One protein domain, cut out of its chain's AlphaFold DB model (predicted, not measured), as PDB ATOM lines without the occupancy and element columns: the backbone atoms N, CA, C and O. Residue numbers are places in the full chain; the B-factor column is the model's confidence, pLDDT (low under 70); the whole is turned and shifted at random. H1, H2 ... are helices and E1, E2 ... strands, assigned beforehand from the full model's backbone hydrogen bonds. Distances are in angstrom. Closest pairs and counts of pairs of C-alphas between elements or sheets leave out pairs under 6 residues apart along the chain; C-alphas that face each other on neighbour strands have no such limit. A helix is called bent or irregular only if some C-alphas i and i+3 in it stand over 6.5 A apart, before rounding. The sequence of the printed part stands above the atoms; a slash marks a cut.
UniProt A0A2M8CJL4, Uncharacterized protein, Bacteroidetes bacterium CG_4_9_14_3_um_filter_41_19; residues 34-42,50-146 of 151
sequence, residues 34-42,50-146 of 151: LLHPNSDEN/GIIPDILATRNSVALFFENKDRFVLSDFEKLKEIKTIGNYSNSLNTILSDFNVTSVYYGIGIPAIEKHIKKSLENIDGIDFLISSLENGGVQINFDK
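Overview. This is residues 34 to 42 and 50 to 146 of the 151 residues of an uncharacterized protein of Bacteroidetes bacterium CG_4_9_14_3_um_filter_41_19 (UniProt A0A2M8CJL4). A strongly twisted, curled sheet of five strands makes a wall, with helices H2, H3 and H4 over one face and the other face bare. H2 and H4 run along the strands, H3 runs across them near the E1 and E2 side, and the small helix H1 lies beyond H3 at one far end. The printed part has 106 residues, with four named helices and five named strands in the order H1 E1 E2 H2 H3 E3 H4 E4 E5, class mixed; the mixed sheet runs E1 E2 E3 E4 E5. The whole is compact, with a radius of gyration of the C-alphas of 14.2 A, yet elongated in outline, spanning 44 by 28 by 22 A.

Arrangement. In the sheet, E3, residues 104 to 112, is parallel to E2, residues 62 to 68, at 30 degrees, with N 65 and O 106 at 2.8 A. On its other side E3 is parallel to E4, residues 130 to 134, at 33 degrees, with N 134 and O 111 at 2.8 A. Edge strand E1, residues 55 to 59, forms an antiparallel hairpin with E2, with N 64 and O 57 at 2.8 A. Edge strand E5, residues 140 to 145, forms one with E4, with N 133 and O 141 at 2.8 A. H2, residues 74 to 86, lies over E3 at a height over the sheet of 9.7 A; their closest C-alphas are those of Leu 80 and Tyr 107, 6.5 A apart. H4, residues 115 to 122, on the same face as H2, lies only just over E4 alone, with 4 C-alphas falling on E4 and 2 on E5; its height over the sheet is 8.5 A, and the closest C-alphas of H4 and E4, those of Ser 121 and Leu 131, are 7.7 A apart. H3, residues 90 to 97, lies over E2 at a height of 10.6 A, across the strands at 69 degrees to E2 on the local plane. H1, residues 38 to 42, is not on the sheet and only just touches H3, with 3 pairs of C-alphas within 8 A, the closest those of Asn 38 and Asn 91, 6.0 A apart. H2, H3 and H4 with the sheet make two layers, helices on one face of a sheet. E2, H2, H3, E3 and E3, H4, E4 are strand-helix-strand units, parallel neighbour strands with helices between, each with a right-handed crossover. Each O i to N i+4 pair is within hydrogen-bond range in H2, H3 and H4; in H1 0 of 1 is, and 0 of 2 O i to N i+3 pairs.

Along the chain. E3 measures 26.3 A from first to last C-alpha, from C-alpha 104 at (202.926, 127.542, 134.722) to C-alpha 112; E2 measures 19.0 A and H2 18.2 A. E4 measures 13.5 A, E1 13.3 A, E5 13.1 A, H4 10.5 A, H3 10.1 A and H1 9.3 A. H1 begins at C-alpha 38 (202.482, 145.054, 139.300) and is irregular, with C-alphas 39 and 42 7.3 A apart. E5 ends at C-alpha 145 (192.741, 122.535, 125.492).

Size, cuts and confidence. The two C-alphas farthest apart, those of Asn 42 and Asn 137, are 47.1 A apart. Residues 43 to 49 are not printed, and C-alphas 42 and 50 are 14.1 A apart across this cut. Of the links that are printed whole, none is long. The mean pLDDT of the printed part is 93.6, and residues 40 to 42 are under 70.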
ATOM      1  N   LEU A  34     191.644 139.438 145.296       88.69
ATOM      2  CA  LEU A  34     191.967 140.567 144.435       88.69
ATOM      3  C   LEU A  34     193.443 140.508 144.026       88.69
ATOM      4  O   LEU A  34     194.336 140.602 144.866       88.69
ATOM      5  N   LEU A  35     193.691 140.378 142.728       89.31
ATOM      6  CA  LEU A  35     195.009 140.504 142.126       89.31
ATOM      7  C   LEU A  35     195.271 141.971 141.815       89.31
ATOM      8  O   LEU A  35     194.528 142.599 141.061       89.31
ATOM      9  N   HIS A  36     196.350 142.502 142.373       88.81
ATOM     10  CA  HIS A  36     196.803 143.858 142.095       88.81
ATOM     11  C   HIS A  36     197.752 143.870 140.894       88.81
ATOM     12  O   HIS A  36     198.569 142.946 140.760       88.81
ATOM     13  N   PRO A  37     197.674 144.898 140.033       86.88
ATOM     14  CA  PRO A  37     198.637 145.061 138.960       86.88
ATOM     15  C   PRO A  37     200.030 145.392 139.524       86.88
ATOM     16  O   PRO A  37     200.162 146.105 140.516       86.88
ATOM     17  N   ASN A  38     201.089 144.925 138.865       86.00
ATOM     18  CA  ASN A  38     202.482 145.054 139.300       86.00
ATOM     19  C   ASN A  38     202.913 146.522 139.477       86.00
ATOM     20  O   ASN A  38     203.737 146.835 140.328       86.00
ATOM     21  N   SER A  39     202.362 147.448 138.683       74.75
ATOM     22  CA  SER A  39     202.680 148.881 138.777       74.75
ATOM     23  C   SER A  39     202.137 149.558 140.042       74.75
ATOM     24  O   SER A  39     202.540 150.680 140.340       74.75
ATOM     25  N   ASP A  40     201.234 148.901 140.776       63.84
ATOM     26  CA  ASP A  40     200.598 149.426 141.991       63.84
ATOM     27  C   ASP A  40     201.375 149.105 143.284       63.84
ATOM     28  O   ASP A  40     200.916 149.430 144.379       63.84
ATOM     29  N   GLU A  41     202.595 148.552 143.189       55.16
ATOM     30  CA  GLU A  41     203.466 148.309 144.354       55.16
ATOM     31  C   GLU A  41     203.794 149.589 145.154       55.16
ATOM     32  O   GLU A  41     204.188 149.512 146.316       55.16
ATOM     33  N   ASN A  42     203.563 150.777 144.578       50.28
ATOM     34  CA  ASN A  42     203.751 152.070 145.232       50.28
ATOM     35  C   ASN A  42     202.547 153.030 145.032       50.28
ATOM     36  O   ASN A  42     202.674 153.953 144.228       50.28
ATOM     37  N   GLY A  50     192.490 146.372 140.033       84.81
ATOM     38  CA  GLY A  50     192.579 144.988 140.489       84.81
ATOM     39  C   GLY A  50     191.569 144.083 139.777       84.81
ATOM     40  O   GLY A  50     190.486 144.532 139.396       84.81
ATOM     41  N   ILE A  51     191.917 142.807 139.623       89.44
ATOM     42  CA  ILE A  51     191.056 141.780 139.019       89.44
ATOM     43  C   ILE A  51     190.817 140.641 140.007       89.44
ATOM     44  O   ILE A  51     191.683 140.338 140.821       89.44
ATOM     45  N   ILE A  52     189.659 139.997 139.929       92.12
ATOM     46  CA  ILE A  52     189.342 138.803 140.717       92.12
ATOM     47  C   ILE A  52     189.099 137.673 139.713       92.12
ATOM     48  O   ILE A  52     188.245 137.858 138.846       92.12
ATOM     49  N   PRO A  53     189.856 136.562 139.766       94.50
ATOM     50  CA  PRO A  53     189.538 135.380 138.976       94.50
ATOM     51  C   PRO A  53     188.265 134.719 139.501       94.50
ATOM     52  O   PRO A  53     188.079 134.609 140.717       94.50
ATOM     53  N   ASP A  54     187.455 134.171 138.598       96.44
ATOM     54  CA  ASP A  54     186.271 133.408 139.000       96.44
ATOM     55  C   ASP A  54     186.674 132.073 139.639       96.44
ATOM     56  O   ASP A  54     186.026 131.605 140.572       96.44
ATOM     57  N   ILE A  55     187.765 131.458 139.167       97.75
ATOM     58  CA  ILE A  55     188.416 130.316 139.823       97.75
ATOM     59  C   ILE A  55     189.929 130.418 139.629       97.75
ATOM     60  O   ILE A  55     190.411 130.621 138.513       97.75
ATOM     61  N   LEU A  56     190.680 130.190 140.704       97.44
ATOM     62  CA  LEU A  56     192.092 129.828 140.658       97.44
ATOM     63  C   LEU A  56     192.249 128.437 141.275       97.44
ATOM     64  O   LEU A  56     191.895 128.224 142.436       97.44
ATOM     65  N   ALA A  57     192.771 127.484 140.509       97.75
ATOM     66  CA  ALA A  57     192.964 126.105 140.953       97.75
ATOM     67  C   ALA A  57     194.369 125.611 140.612       97.75
ATOM     68  O   ALA A  57     194.969 126.074 139.649       97.75
ATOM     69  N   THR A  58     194.902 124.658 141.373       97.69
ATOM     70  CA  THR A  58     196.231 124.085 141.134       97.69
ATOM     71  C   THR A  58     196.252 122.570 141.260       97.69
ATOM     72  O   THR A  58     195.519 121.980 142.055       97.69
ATOM     73  N   ARG A  59     197.102 121.935 140.456       96.94
ATOM     74  CA  ARG A  59     197.408 120.506 140.500       96.94
ATOM     75  C   ARG A  59     198.851 120.329 140.042       96.94
ATOM     76  O   ARG A  59     199.212 120.756 138.947       96.94
ATOM     77  N   ASN A  60     199.679 119.698 140.872       92.00
ATOM     78  CA  ASN A  60     201.125 119.577 140.648       92.00
ATOM     79  C   ASN A  60     201.792 120.957 140.462       92.00
ATOM     80  O   ASN A  60     201.627 121.829 141.309       92.00
ATOM     81  N   SER A  61     202.539 121.155 139.374       95.31
ATOM     82  CA  SER A  61     203.213 122.416 139.042       95.31
ATOM     83  C   SER A  61     202.389 123.335 138.131       95.31
ATOM     84  O   SER A  61     202.928 124.272 137.539       95.31
ATOM     85  N   VAL A  62     201.086 123.079 138.003       97.19
ATOM     86  CA  VAL A  62     200.186 123.829 137.123       97.19
ATOM     87  C   VAL A  62     199.135 124.572 137.937       97.19
ATOM     88  O   VAL A  62     198.580 124.033 138.899       97.19
ATOM     89  N   ALA A  63     198.826 125.799 137.520       97.88
ATOM     90  CA  ALA A  63     197.637 126.526 137.937       97.88
ATOM     91  C   ALA A  63     196.715 126.819 136.745       97.88
ATOM     92  O   ALA A  63     197.173 127.065 135.630       97.88
ATOM     93  N   LEU A  64     195.411 126.811 137.004       98.31
ATOM     94  CA  LEU A  64     194.369 127.224 136.076       98.31
ATOM     95  C   LEU A  64     193.716 128.498 136.591       98.31
ATOM     96  O   LEU A  64     193.301 128.562 137.749       98.31
ATOM     97  N   PHE A  65     193.599 129.472 135.704       97.69
ATOM     98  CA  PHE A  65     192.905 130.729 135.911       97.69
ATOM     99  C   PHE A  65     191.647 130.731 135.047       97.69
ATOM    100  O   PHE A  65     191.736 130.582 133.826       97.69
ATOM    101  N   PHE A  66     190.485 130.927 135.664       97.69
ATOM    102  CA  PHE A  66     189.205 130.944 134.967       97.69
ATOM    103  C   PHE A  66     188.549 132.320 134.978       97.69
ATOM    104  O   PHE A  66     188.498 132.987 136.010       97.69
ATOM    105  N   GLU A  67     187.944 132.653 133.841       97.00
ATOM    106  CA  GLU A  67     186.827 133.594 133.749       97.00
ATOM    107  C   GLU A  67     185.607 132.817 133.238       97.00
ATOM    108  O   GLU A  67     185.598 132.263 132.137       97.00
ATOM    109  N   ASN A  68     184.567 132.733 134.051       97.38
ATOM    110  CA  ASN A  68     183.330 132.034 133.766       97.38
ATOM    111  C   ASN A  68     182.243 133.039 133.397       97.38
ATOM    112  O   ASN A  68     182.112 134.104 133.994       97.38
ATOM    113  N   LYS A  69     181.425 132.704 132.403       96.50
ATOM    114  CA  LYS A  69     180.337 133.569 131.937       96.50
ATOM    115  C   LYS A  69     179.110 132.743 131.604       96.50
ATOM    116  O   LYS A  69     179.194 131.558 131.302       96.50
ATOM    117  N   ASP A  70     177.941 133.377 131.608       96.81
ATOM    118  CA  ASP A  70     176.693 132.745 131.157       96.81
ATOM    119  C   ASP A  70     176.576 132.642 129.620       96.81
ATOM    120  O   ASP A  70     175.630 132.045 129.101       96.81
ATOM    121  N   ARG A  71     177.537 133.211 128.880       97.50
ATOM    122  CA  ARG A  71     177.590 133.268 127.414       97.50
ATOM    123  C   ARG A  71     178.988 133.641 126.921       97.50
ATOM    124  O   ARG A  71     179.855 134.000 127.703       97.50
ATOM    125  N   PHE A  72     179.169 133.658 125.602       97.56
ATOM    126  CA  PHE A  72     180.340 134.287 124.983       97.56
ATOM    127  C   PHE A  72     180.357 135.806 125.218       97.56
ATOM    128  O   PHE A  72     179.393 136.497 124.865       97.56
ATOM    129  N   VAL A  73     181.478 136.312 125.730       96.81
ATOM    130  CA  VAL A  73     181.748 137.733 125.960       96.81
ATOM    131  C   VAL A  73     183.168 138.040 125.475       96.81
ATOM    132  O   VAL A  73     184.138 137.581 126.064       96.81
ATOM    133  N   LEU A  74     183.297 138.803 124.383       96.38
ATOM    134  CA  LEU A  74     184.591 139.063 123.730       96.38
ATOM    135  C   LEU A  74     185.610 139.735 124.665       96.38
ATOM    136  O   LEU A  74     186.780 139.363 124.657       96.38
ATOM    137  N   SER A  75     185.160 140.672 125.503       95.00
ATOM    138  CA  SER A  75     186.042 141.403 126.417       95.00
ATOM    139  C   SER A  75     186.761 140.498 127.420       95.00
ATOM    140  O   SER A  75     187.857 140.840 127.848       95.00
ATOM    141  N   ASP A  76     186.194 139.340 127.778       94.94
ATOM    142  CA  ASP A  76     186.857 138.388 128.678       94.94
ATOM    143  C   ASP A  76     188.018 137.658 127.979       94.94
ATOM    144  O   ASP A  76     189.065 137.437 128.584       94.94
ATOM    145  N   PHE A  77     187.896 137.369 126.679       95.94
ATOM    146  CA  PHE A  77     188.999 136.816 125.881       95.94
ATOM    147  C   PHE A  77     190.134 137.833 125.726       95.94
ATOM    148  O   PHE A  77     191.306 137.480 125.849       95.94
ATOM    149  N   GLU A  78     189.795 139.100 125.474       94.62
ATOM    150  CA  GLU A  78     190.771 140.192 125.375       94.62
ATOM    151  C   GLU A  78     191.484 140.427 126.712       94.62
ATOM    152  O   GLU A  78     192.712 140.510 126.741       94.62
ATOM    153  N   LYS A  79     190.733 140.436 127.822       92.62
ATOM    154  CA  LYS A  79     191.264 140.533 129.188       92.62
ATOM    155  C   LYS A  79     192.250 139.402 129.488       92.62
ATOM    156  O   LYS A  79     193.364 139.672 129.932       92.62
ATOM    157  N   LEU A  80     191.880 138.143 129.231       94.62
ATOM    158  CA  LEU A  80     192.772 137.002 129.472       94.62
ATOM    159  C   LEU A  80     194.027 137.056 128.595       94.62
ATOM    160  O   LEU A  80     195.130 136.824 129.094       94.62
ATOM    161  N   LYS A  81     193.882 137.441 127.322       94.38
ATOM    162  CA  LYS A  81     195.015 137.653 126.416       94.38
ATOM    163  C   LYS A  81     195.979 138.703 126.961       94.38
ATOM    164  O   LYS A  81     197.192 138.492 126.924       94.38
ATOM    165  N   GLU A  82     195.455 139.820 127.458       91.62
ATOM    166  CA  GLU A  82     196.246 140.897 128.049       91.62
ATOM    167  C   GLU A  82     196.994 140.419 129.299       91.62
ATOM    168  O   GLU A  82     198.219 140.528 129.342       91.62
ATOM    169  N   ILE A  83     196.285 139.821 130.267       91.19
ATOM    170  CA  ILE A  83     196.866 139.305 131.519       91.19
ATOM    171  C   ILE A  83     198.016 138.343 131.215       91.19
ATOM    172  O   ILE A  83     199.110 138.479 131.764       91.19
ATOM    173  N   LYS A  84     197.777 137.399 130.301       90.38
ATOM    174  CA  LYS A  84     198.751 136.393 129.880       90.38
ATOM    175  C   LYS A  84     199.966 136.994 129.173       90.38
ATOM    176  O   LYS A  84     201.082 136.537 129.393       90.38
ATOM    177  N   THR A  85     199.759 137.977 128.295       89.25
ATOM    178  CA  THR A  85     200.827 138.513 127.431       89.25
ATOM    179  C   THR A  85     201.668 139.566 128.142       89.25
ATOM    180  O   THR A  85     202.887 139.586 127.996       89.25
ATOM    181  N   ILE A  86     201.023 140.457 128.895       86.25
ATOM    182  CA  ILE A  86     201.693 141.563 129.583       86.25
ATOM    183  C   ILE A  86     202.281 141.088 130.914       86.25
ATOM    184  O   ILE A  86     203.290 141.626 131.368       86.25
ATOM    185  N   GLY A  87     201.664 140.089 131.555       85.06
ATOM    186  CA  GLY A  87     202.098 139.603 132.862       85.06
ATOM    187  C   GLY A  87     201.940 140.652 133.964       85.06
ATOM    188  O   GLY A  87     202.610 140.576 134.988       85.06
ATOM    189  N   ASN A  88     201.057 141.638 133.779       86.81
ATOM    190  CA  ASN A  88     200.871 142.761 134.699       86.81
ATOM    191  C   ASN A  88     200.294 142.369 136.064       86.81
ATOM    192  O   ASN A  88     200.243 143.237 136.918       86.81
ATOM    193  N   TYR A  89     199.903 141.116 136.299       91.12
ATOM    194  CA  TYR A  89     199.466 140.615 137.614       91.12
ATOM    195  C   TYR A  89     200.396 139.529 138.178       91.12
ATOM    196  O   TYR A  89     200.043 138.853 139.148       91.12
ATOM    197  N   SER A  90     201.575 139.329 137.575       91.19
ATOM    198  CA  SER A  90     202.501 138.251 137.940       91.19
ATOM    199  C   SER A  90     202.913 138.283 139.409       91.19
ATOM    200  O   SER A  90     203.025 137.227 140.016       91.19
ATOM    201  N   ASN A  91     203.109 139.461 140.009       91.38
ATOM    202  CA  ASN A  91     203.593 139.562 141.390       91.38
ATOM    203  C   ASN A  91     202.522 139.091 142.381       91.38
ATOM    204  O   ASN A  91     202.807 138.298 143.284       91.38
ATOM    205  N   SER A  92     201.270 139.502 142.157       91.12
ATOM    206  CA  SER A  92     200.118 139.031 142.931       91.12
ATOM    207  C   SER A  92     199.907 137.526 142.759       91.12
ATOM    208  O   SER A  92     199.766 136.811 143.751       91.12
ATOM    209  N   LEU A  93     199.955 137.026 141.517       93.12
ATOM    210  CA  LEU A  93     199.823 135.595 141.229       93.12
ATOM    211  C   LEU A  93     200.930 134.779 141.899       93.12
ATOM    212  O   LEU A  93     200.624 133.820 142.596       93.12
ATOM    213  N   ASN A  94     202.194 135.183 141.764       92.69
ATOM    214  CA  ASN A  94     203.330 134.498 142.384       92.69
ATOM    215  C   ASN A  94     203.223 134.477 143.909       92.69
ATOM    216  O   ASN A  94     203.577 133.483 144.529       92.69
ATOM    217  N   THR A  95     202.712 135.550 144.518       92.62
ATOM    218  CA  THR A  95     202.505 135.609 145.971       92.62
ATOM    219  C   THR A  95     201.459 134.590 146.415       92.62
ATOM    220  O   THR A  95     201.718 133.790 147.310       92.62
ATOM    221  N   ILE A  96     200.297 134.569 145.757       92.56
ATOM    222  CA  ILE A  96     199.198 133.640 146.074       92.56
ATOM    223  C   ILE A  96     199.595 132.189 145.796       92.56
ATOM    224  O   ILE A  96     199.191 131.278 146.515       92.56
ATOM    225  N   LEU A  97     200.387 131.980 144.748       93.62
ATOM    226  CA  LEU A  97     200.837 130.666 144.320       93.62
ATOM    227  C   LEU A  97     202.119 130.211 145.024       93.62
ATOM    228  O   LEU A  97     202.524 129.085 144.795       93.62
ATOM    229  N   SER A  98     202.741 131.023 145.884       92.00
ATOM    230  CA  SER A  98     204.077 130.746 146.444       92.00
ATOM    231  C   SER A  98     204.179 129.447 147.257       92.00
ATOM    232  O   SER A  98     205.227 128.804 147.248       92.00
ATOM    233  N   ASP A  99     203.085 129.024 147.894       90.88
ATOM    234  CA  ASP A  99     203.006 127.769 148.657       90.88
ATOM    235  C   ASP A  99     202.776 126.527 147.773       90.88
ATOM    236  O   ASP A  99     202.743 125.388 148.251       90.88
ATOM    237  N   PHE A 100     202.587 126.729 146.472       89.56
ATOM    238  CA  PHE A 100     202.318 125.701 145.482       89.56
ATOM    239  C   PHE A 100     203.467 125.749 144.481       89.56
ATOM    240  O   PHE A 100     203.774 126.811 143.962       89.56
ATOM    241  N   ASN A 101     204.134 124.630 144.189       90.31
ATOM    242  CA  ASN A 101     205.295 124.589 143.282       90.31
ATOM    243  C   ASN A 101     204.914 124.838 141.800       90.31
ATOM    244  O   ASN A 101     205.282 124.068 140.915       90.31
ATOM    245  N   VAL A 102     204.122 125.874 141.529       95.50
ATOM    246  CA  VAL A 102     203.548 126.227 140.243       95.50
ATOM    247  C   VAL A 102     204.618 126.865 139.378       95.50
ATOM    248  O   VAL A 102     205.220 127.875 139.726       95.50
ATOM    249  N   THR A 103     204.827 126.269 138.211       94.19
ATOM    250  CA  THR A 103     205.759 126.740 137.184       94.19
ATOM    251  C   THR A 103     205.027 127.347 135.994       94.19
ATOM    252  O   THR A 103     205.650 127.973 135.137       94.19
ATOM    253  N   SER A 104     203.717 127.116 135.877       95.38
ATOM    254  CA  SER A 104     202.926 127.542 134.722       95.38
ATOM    255  C   SER A 104     201.479 127.823 135.113       95.38
ATOM    256  O   SER A 104     200.865 127.059 135.859       95.38
ATOM    257  N   VAL A 105     200.938 128.915 134.575       96.69
ATOM    258  CA  VAL A 105     199.533 129.305 134.720       96.69
ATOM    259  C   VAL A 105     198.890 129.264 133.340       96.69
ATOM    260  O   VAL A 105     199.419 129.862 132.403       96.69
ATOM    261  N   TYR A 106     197.761 128.572 133.224       97.81
ATOM    262  CA  TYR A 106     196.964 128.516 132.001       97.81
ATOM    263  C   TYR A 106     195.636 129.225 132.217       97.81
ATOM    264  O   TYR A 106     195.012 129.088 133.270       97.81
ATOM    265  N   TYR A 107     195.207 129.976 131.211       97.75
ATOM    266  CA  TYR A 107     194.051 130.859 131.302       97.75
ATOM    267  C   TYR A 107     192.930 130.327 130.433       97.75
ATOM    268  O   TYR A 107     193.155 130.011 129.266       97.75
ATOM    269  N   GLY A 108     191.712 130.267 130.943       98.06
ATOM    270  CA  GLY A 108     190.616 129.794 130.120       98.06
ATOM    271  C   GLY A 108     189.250 130.218 130.591       98.06
ATOM    272  O   GLY A 108     189.087 130.916 131.591       98.06
ATOM    273  N   ILE A 109     188.268 129.828 129.785       98.44
ATOM    274  CA  ILE A 109     186.895 130.300 129.919       98.44
ATOM    275  C   ILE A 109     185.943 129.132 130.142       98.44
ATOM    276  O   ILE A 109     185.996 128.115 129.444       98.44
ATOM    277  N   GLY A 110     185.045 129.314 131.110       98.38
ATOM    278  CA  GLY A 110     183.899 128.447 131.347       98.38
ATOM    279  C   GLY A 110     182.605 129.084 130.849       98.38
ATOM    280  O   GLY A 110     182.255 130.191 131.252       98.38
ATOM    281  N   ILE A 111     181.856 128.383 129.999       98.44
ATOM    282  CA  ILE A 111     180.541 128.838 129.498       98.44
ATOM    283  C   ILE A 111     179.498 127.721 129.572       98.44
ATOM    284  O   ILE A 111     179.854 126.561 129.751       98.44
ATOM    285  N   PRO A 112     178.194 127.985 129.402       98.38
ATOM    286  CA  PRO A 112     177.223 126.914 129.214       98.38
ATOM    287  C   PRO A 112     177.477 126.151 127.909       98.38
ATOM    288  O   PRO A 112     177.951 126.727 126.926       98.38
ATOM    289  N   ALA A 113     177.088 124.876 127.874       98.00
ATOM    290  CA  ALA A 113     177.133 124.017 126.690       98.00
ATOM    291  C   ALA A 113     176.071 124.405 125.639       98.00
ATOM    292  O   ALA A 113     175.139 123.661 125.346       98.00
ATOM    293  N   ILE A 114     176.191 125.616 125.096       97.81
ATOM    294  CA  ILE A 114     175.313 126.175 124.068       97.81
ATOM    295  C   ILE A 114     176.148 126.383 122.807       97.81
ATOM    296  O   ILE A 114     177.060 127.213 122.787       97.81
ATOM    297  N   GLU A 115     175.790 125.680 121.734       97.81
ATOM    298  CA  GLU A 115     176.545 125.621 120.472       97.81
ATOM    299  C   GLU A 115     176.936 127.005 119.932       97.81
ATOM    300  O   GLU A 115     178.094 127.251 119.601       97.81
ATOM    301  N   LYS A 116     175.996 127.960 119.926       97.88
ATOM    302  CA  LYS A 116     176.250 129.338 119.475       97.88
ATOM    303  C   LYS A 116     177.372 130.027 120.262       97.88
ATOM    304  O   LYS A 116     178.116 130.817 119.685       97.88
ATOM    305  N   HIS A 117     177.465 129.796 121.571       97.69
ATOM    306  CA  HIS A 117     178.494 130.405 122.417       97.69
ATOM    307  C   HIS A 117     179.834 129.694 122.262       97.69
ATOM    308  O   HIS A 117     180.856 130.369 122.165       97.69
ATOM    309  N   ILE A 118     179.820 128.365 122.148       98.25
ATOM    310  CA  ILE A 118     181.020 127.565 121.881       98.25
ATOM    311  C   ILE A 118     181.636 127.982 120.545       98.25
ATOM    312  O   ILE A 118     182.806 128.345 120.506       98.25
ATOM    313  N   LYS A 119     180.842 128.044 119.470       98.25
ATOM    314  CA  LYS A 119     181.324 128.439 118.141       98.25
ATOM    315  C   LYS A 119     182.008 129.810 118.155       98.25
ATOM    316  O   LYS A 119     183.135 129.932 117.693       98.25
ATOM    317  N   LYS A 120     181.362 130.820 118.746       97.38
ATOM    318  CA  LYS A 120     181.949 132.166 118.872       97.38
ATOM    319  C   LYS A 120     183.224 132.193 119.714       97.38
ATOM    320  O   LYS A 120     184.128 132.969 119.430       97.38
ATOM    321  N   SER A 121     183.290 131.357 120.746       97.62
ATOM    322  CA  SER A 121     184.482 131.229 121.589       97.62
ATOM    323  C   SER A 121     185.651 130.636 120.806       97.62
ATOM    324  O   SER A 121     186.762 131.151 120.877       97.62
ATOM    325  N   LEU A 122     185.392 129.606 119.995       97.62
ATOM    326  CA  LEU A 122     186.393 128.986 119.123       97.62
ATOM    327  C   LEU A 122     186.886 129.940 118.023       97.62
ATOM    328  O   LEU A 122     188.057 129.902 117.668       97.62
ATOM    329  N   GLU A 123     186.035 130.844 117.530       96.75
ATOM    330  CA  GLU A 123     186.437 131.918 116.605       96.75
ATOM    331  C   GLU A 123     187.411 132.937 117.245       96.75
ATOM    332  O   GLU A 123     188.042 133.700 116.521       96.75
ATOM    333  N   ASN A 124     187.555 132.953 118.579       94.12
ATOM    334  CA  ASN A 124     188.395 133.894 119.337       94.12
ATOM    335  C   ASN A 124     189.428 133.180 120.231       94.12
ATOM    336  O   ASN A 124     189.874 133.724 121.243       94.12
ATOM    337  N   ILE A 125     189.808 131.951 119.873       93.81
ATOM    338  CA  ILE A 125     190.552 131.046 120.757       93.81
ATOM    339  C   ILE A 125     191.966 131.526 121.122       93.81
ATOM    340  O   ILE A 125     192.489 131.156 122.167       93.81
ATOM    341  N   ASP A 126     192.560 132.406 120.311       90.25
ATOM    342  CA  ASP A 126     193.928 132.916 120.488       90.25
ATOM    343  C   ASP A 126     194.162 133.636 121.828       90.25
ATOM    344  O   ASP A 126     195.308 133.820 122.243       90.25
ATOM    345  N   GLY A 127     193.093 134.080 122.497       86.06
ATOM    346  CA  GLY A 127     193.174 134.753 123.792       86.06
ATOM    347  C   GLY A 127     193.313 133.824 125.000       86.06
ATOM    348  O   GLY A 127     193.598 134.313 126.090       86.06
ATOM    349  N   ILE A 128     193.126 132.511 124.830       96.38
ATOM    350  CA  ILE A 128     193.027 131.549 125.937       96.38
ATOM    351  C   ILE A 128     193.824 130.262 125.677       96.38
ATOM    352  O   ILE A 128     194.281 129.989 124.569       96.38
ATOM    353  N   ASP A 129     194.033 129.477 126.729       98.12
ATOM    354  CA  ASP A 129     194.689 128.166 126.705       98.12
ATOM    355  C   ASP A 129     193.691 127.008 126.678       98.12
ATOM    356  O   ASP A 129     194.007 125.956 126.129       98.12
ATOM    357  N   PHE A 130     192.493 127.197 127.231       98.56
ATOM    358  CA  PHE A 130     191.443 126.182 127.231       98.56
ATOM    359  C   PHE A 130     190.037 126.799 127.266       98.56
ATOM    360  O   PHE A 130     189.823 127.889 127.796       98.56
ATOM    361  N   LEU A 131     189.060 126.070 126.723       98.69
ATOM    362  CA  LEU A 131     187.634 126.397 126.743       98.69
ATOM    363  C   LEU A 131     186.849 125.176 127.215       98.69
ATOM    364  O   LEU A 131     186.878 124.125 126.565       98.69
ATOM    365  N   ILE A 132     186.067 125.341 128.278       98.69
ATOM    366  CA  ILE A 132     185.185 124.291 128.788       98.69
ATOM    367  C   ILE A 132     183.727 124.741 128.811       98.69
ATOM    368  O   ILE A 132     183.405 125.930 128.882       98.69
ATOM    369  N   SER A 133     182.829 123.765 128.746       98.50
ATOM    370  CA  SER A 133     181.394 123.977 128.812       98.50
ATOM    371  C   SER A 133     180.743 123.235 129.963       98.50
ATOM    372  O   SER A 133     180.964 122.046 130.146       98.50
ATOM    373  N   SER A 134     179.875 123.930 130.687       98.19
ATOM    374  CA  SER A 134     179.024 123.368 131.728       98.19
ATOM    375  C   SER A 134     177.701 122.870 131.138       98.19
ATOM    376  O   SER A 134     176.977 123.617 130.470       98.19
ATOM    377  N   LEU A 135     177.387 121.602 131.387       97.69
ATOM    378  CA  LEU A 135     176.164 120.918 130.973       97.69
ATOM    379  C   LEU A 135     175.071 121.078 132.040       97.69
ATOM    380  O   LEU A 135     175.349 121.153 133.237       97.69
ATOM    381  N   GLU A 136     173.800 121.068 131.628       94.62
ATOM    382  CA  GLU A 136     172.657 121.207 132.552       94.62
ATOM    383  C   GLU A 136     172.623 120.110 133.638       94.62
ATOM    384  O   GLU A 136     172.173 120.353 134.760       94.62
ATOM    385  N   ASN A 137     173.176 118.923 133.352       95.25
ATOM    386  CA  ASN A 137     173.292 117.814 134.307       95.25
ATOM    387  C   ASN A 137     174.447 117.961 135.321       95.25
ATOM    388  O   ASN A 137     174.641 117.065 136.137       95.25
ATOM    389  N   GLY A 138     175.216 119.054 135.280       94.69
ATOM    390  CA  GLY A 138     176.377 119.263 136.151       94.69
ATOM    391  C   GLY A 138     177.713 118.832 135.550       94.69
ATOM    392  O   GLY A 138     178.753 119.170 136.105       94.69
ATOM    393  N   GLY A 139     177.700 118.109 134.427       97.19
ATOM    394  CA  GLY A 139     178.917 117.680 133.747       97.19
ATOM    395  C   GLY A 139     179.677 118.842 133.109       97.19
ATOM    396  O   GLY A 139     179.113 119.900 132.827       97.19
ATOM    397  N   VAL A 140     180.959 118.612 132.840       98.44
ATOM    398  CA  VAL A 140     181.824 119.549 132.121       98.44
ATOM    399  C   VAL A 140     182.341 118.875 130.856       98.44
ATOM    400  O   VAL A 140     182.756 117.720 130.882       98.44
ATOM    401  N   GLN A 141     182.298 119.603 129.746       98.31
ATOM    402  CA  GLN A 141     182.831 119.204 128.452       98.31
ATOM    403  C   GLN A 141     184.039 120.075 128.110       98.31
ATOM    404  O   GLN A 141     183.954 121.300 128.174       98.31
ATOM    405  N   ILE A 142     185.140 119.459 127.687       98.56
ATOM    406  CA  ILE A 142     186.303 120.172 127.151       98.56
ATOM    407  C   ILE A 142     186.057 120.428 125.661       98.56
ATOM    408  O   ILE A 142     185.849 119.490 124.897       98.56
ATOM    409  N   ASN A 143     186.047 121.696 125.246       98.31
ATOM    410  CA  ASN A 143     185.889 122.073 123.835       98.31
ATOM    411  C   ASN A 143     187.226 122.406 123.172       98.31
ATOM    412  O   ASN A 143     187.360 122.292 121.958       98.31
ATOM    413  N   PHE A 144     188.187 122.868 123.969       98.44
ATOM    414  CA  PHE A 144     189.536 123.197 123.542       98.44
ATOM    415  C   PHE A 144     190.469 123.105 124.746       98.44
ATOM    416  O   PHE A 144     190.141 123.618 125.814       98.44
ATOM    417  N   ASP A 145     191.630 122.497 124.551       98.06
ATOM    418  CA  ASP A 145     192.741 122.535 125.492       98.06
ATOM    419  C   ASP A 145     194.039 122.490 124.689       98.06
ATOM    420  O   ASP A 145     194.380 121.475 124.084       98.06
ATOM    421  N   LYS A 146     194.739 123.621 124.633       96.88
ATOM    422  CA  LYS A 146     195.962 123.764 123.844       96.88
ATOM    423  C   LYS A 146     197.120 122.941 124.402       96.88
ATOM    424  O   LYS A 146     198.017 122.582 123.643       96.88
TER     425      LYS A 146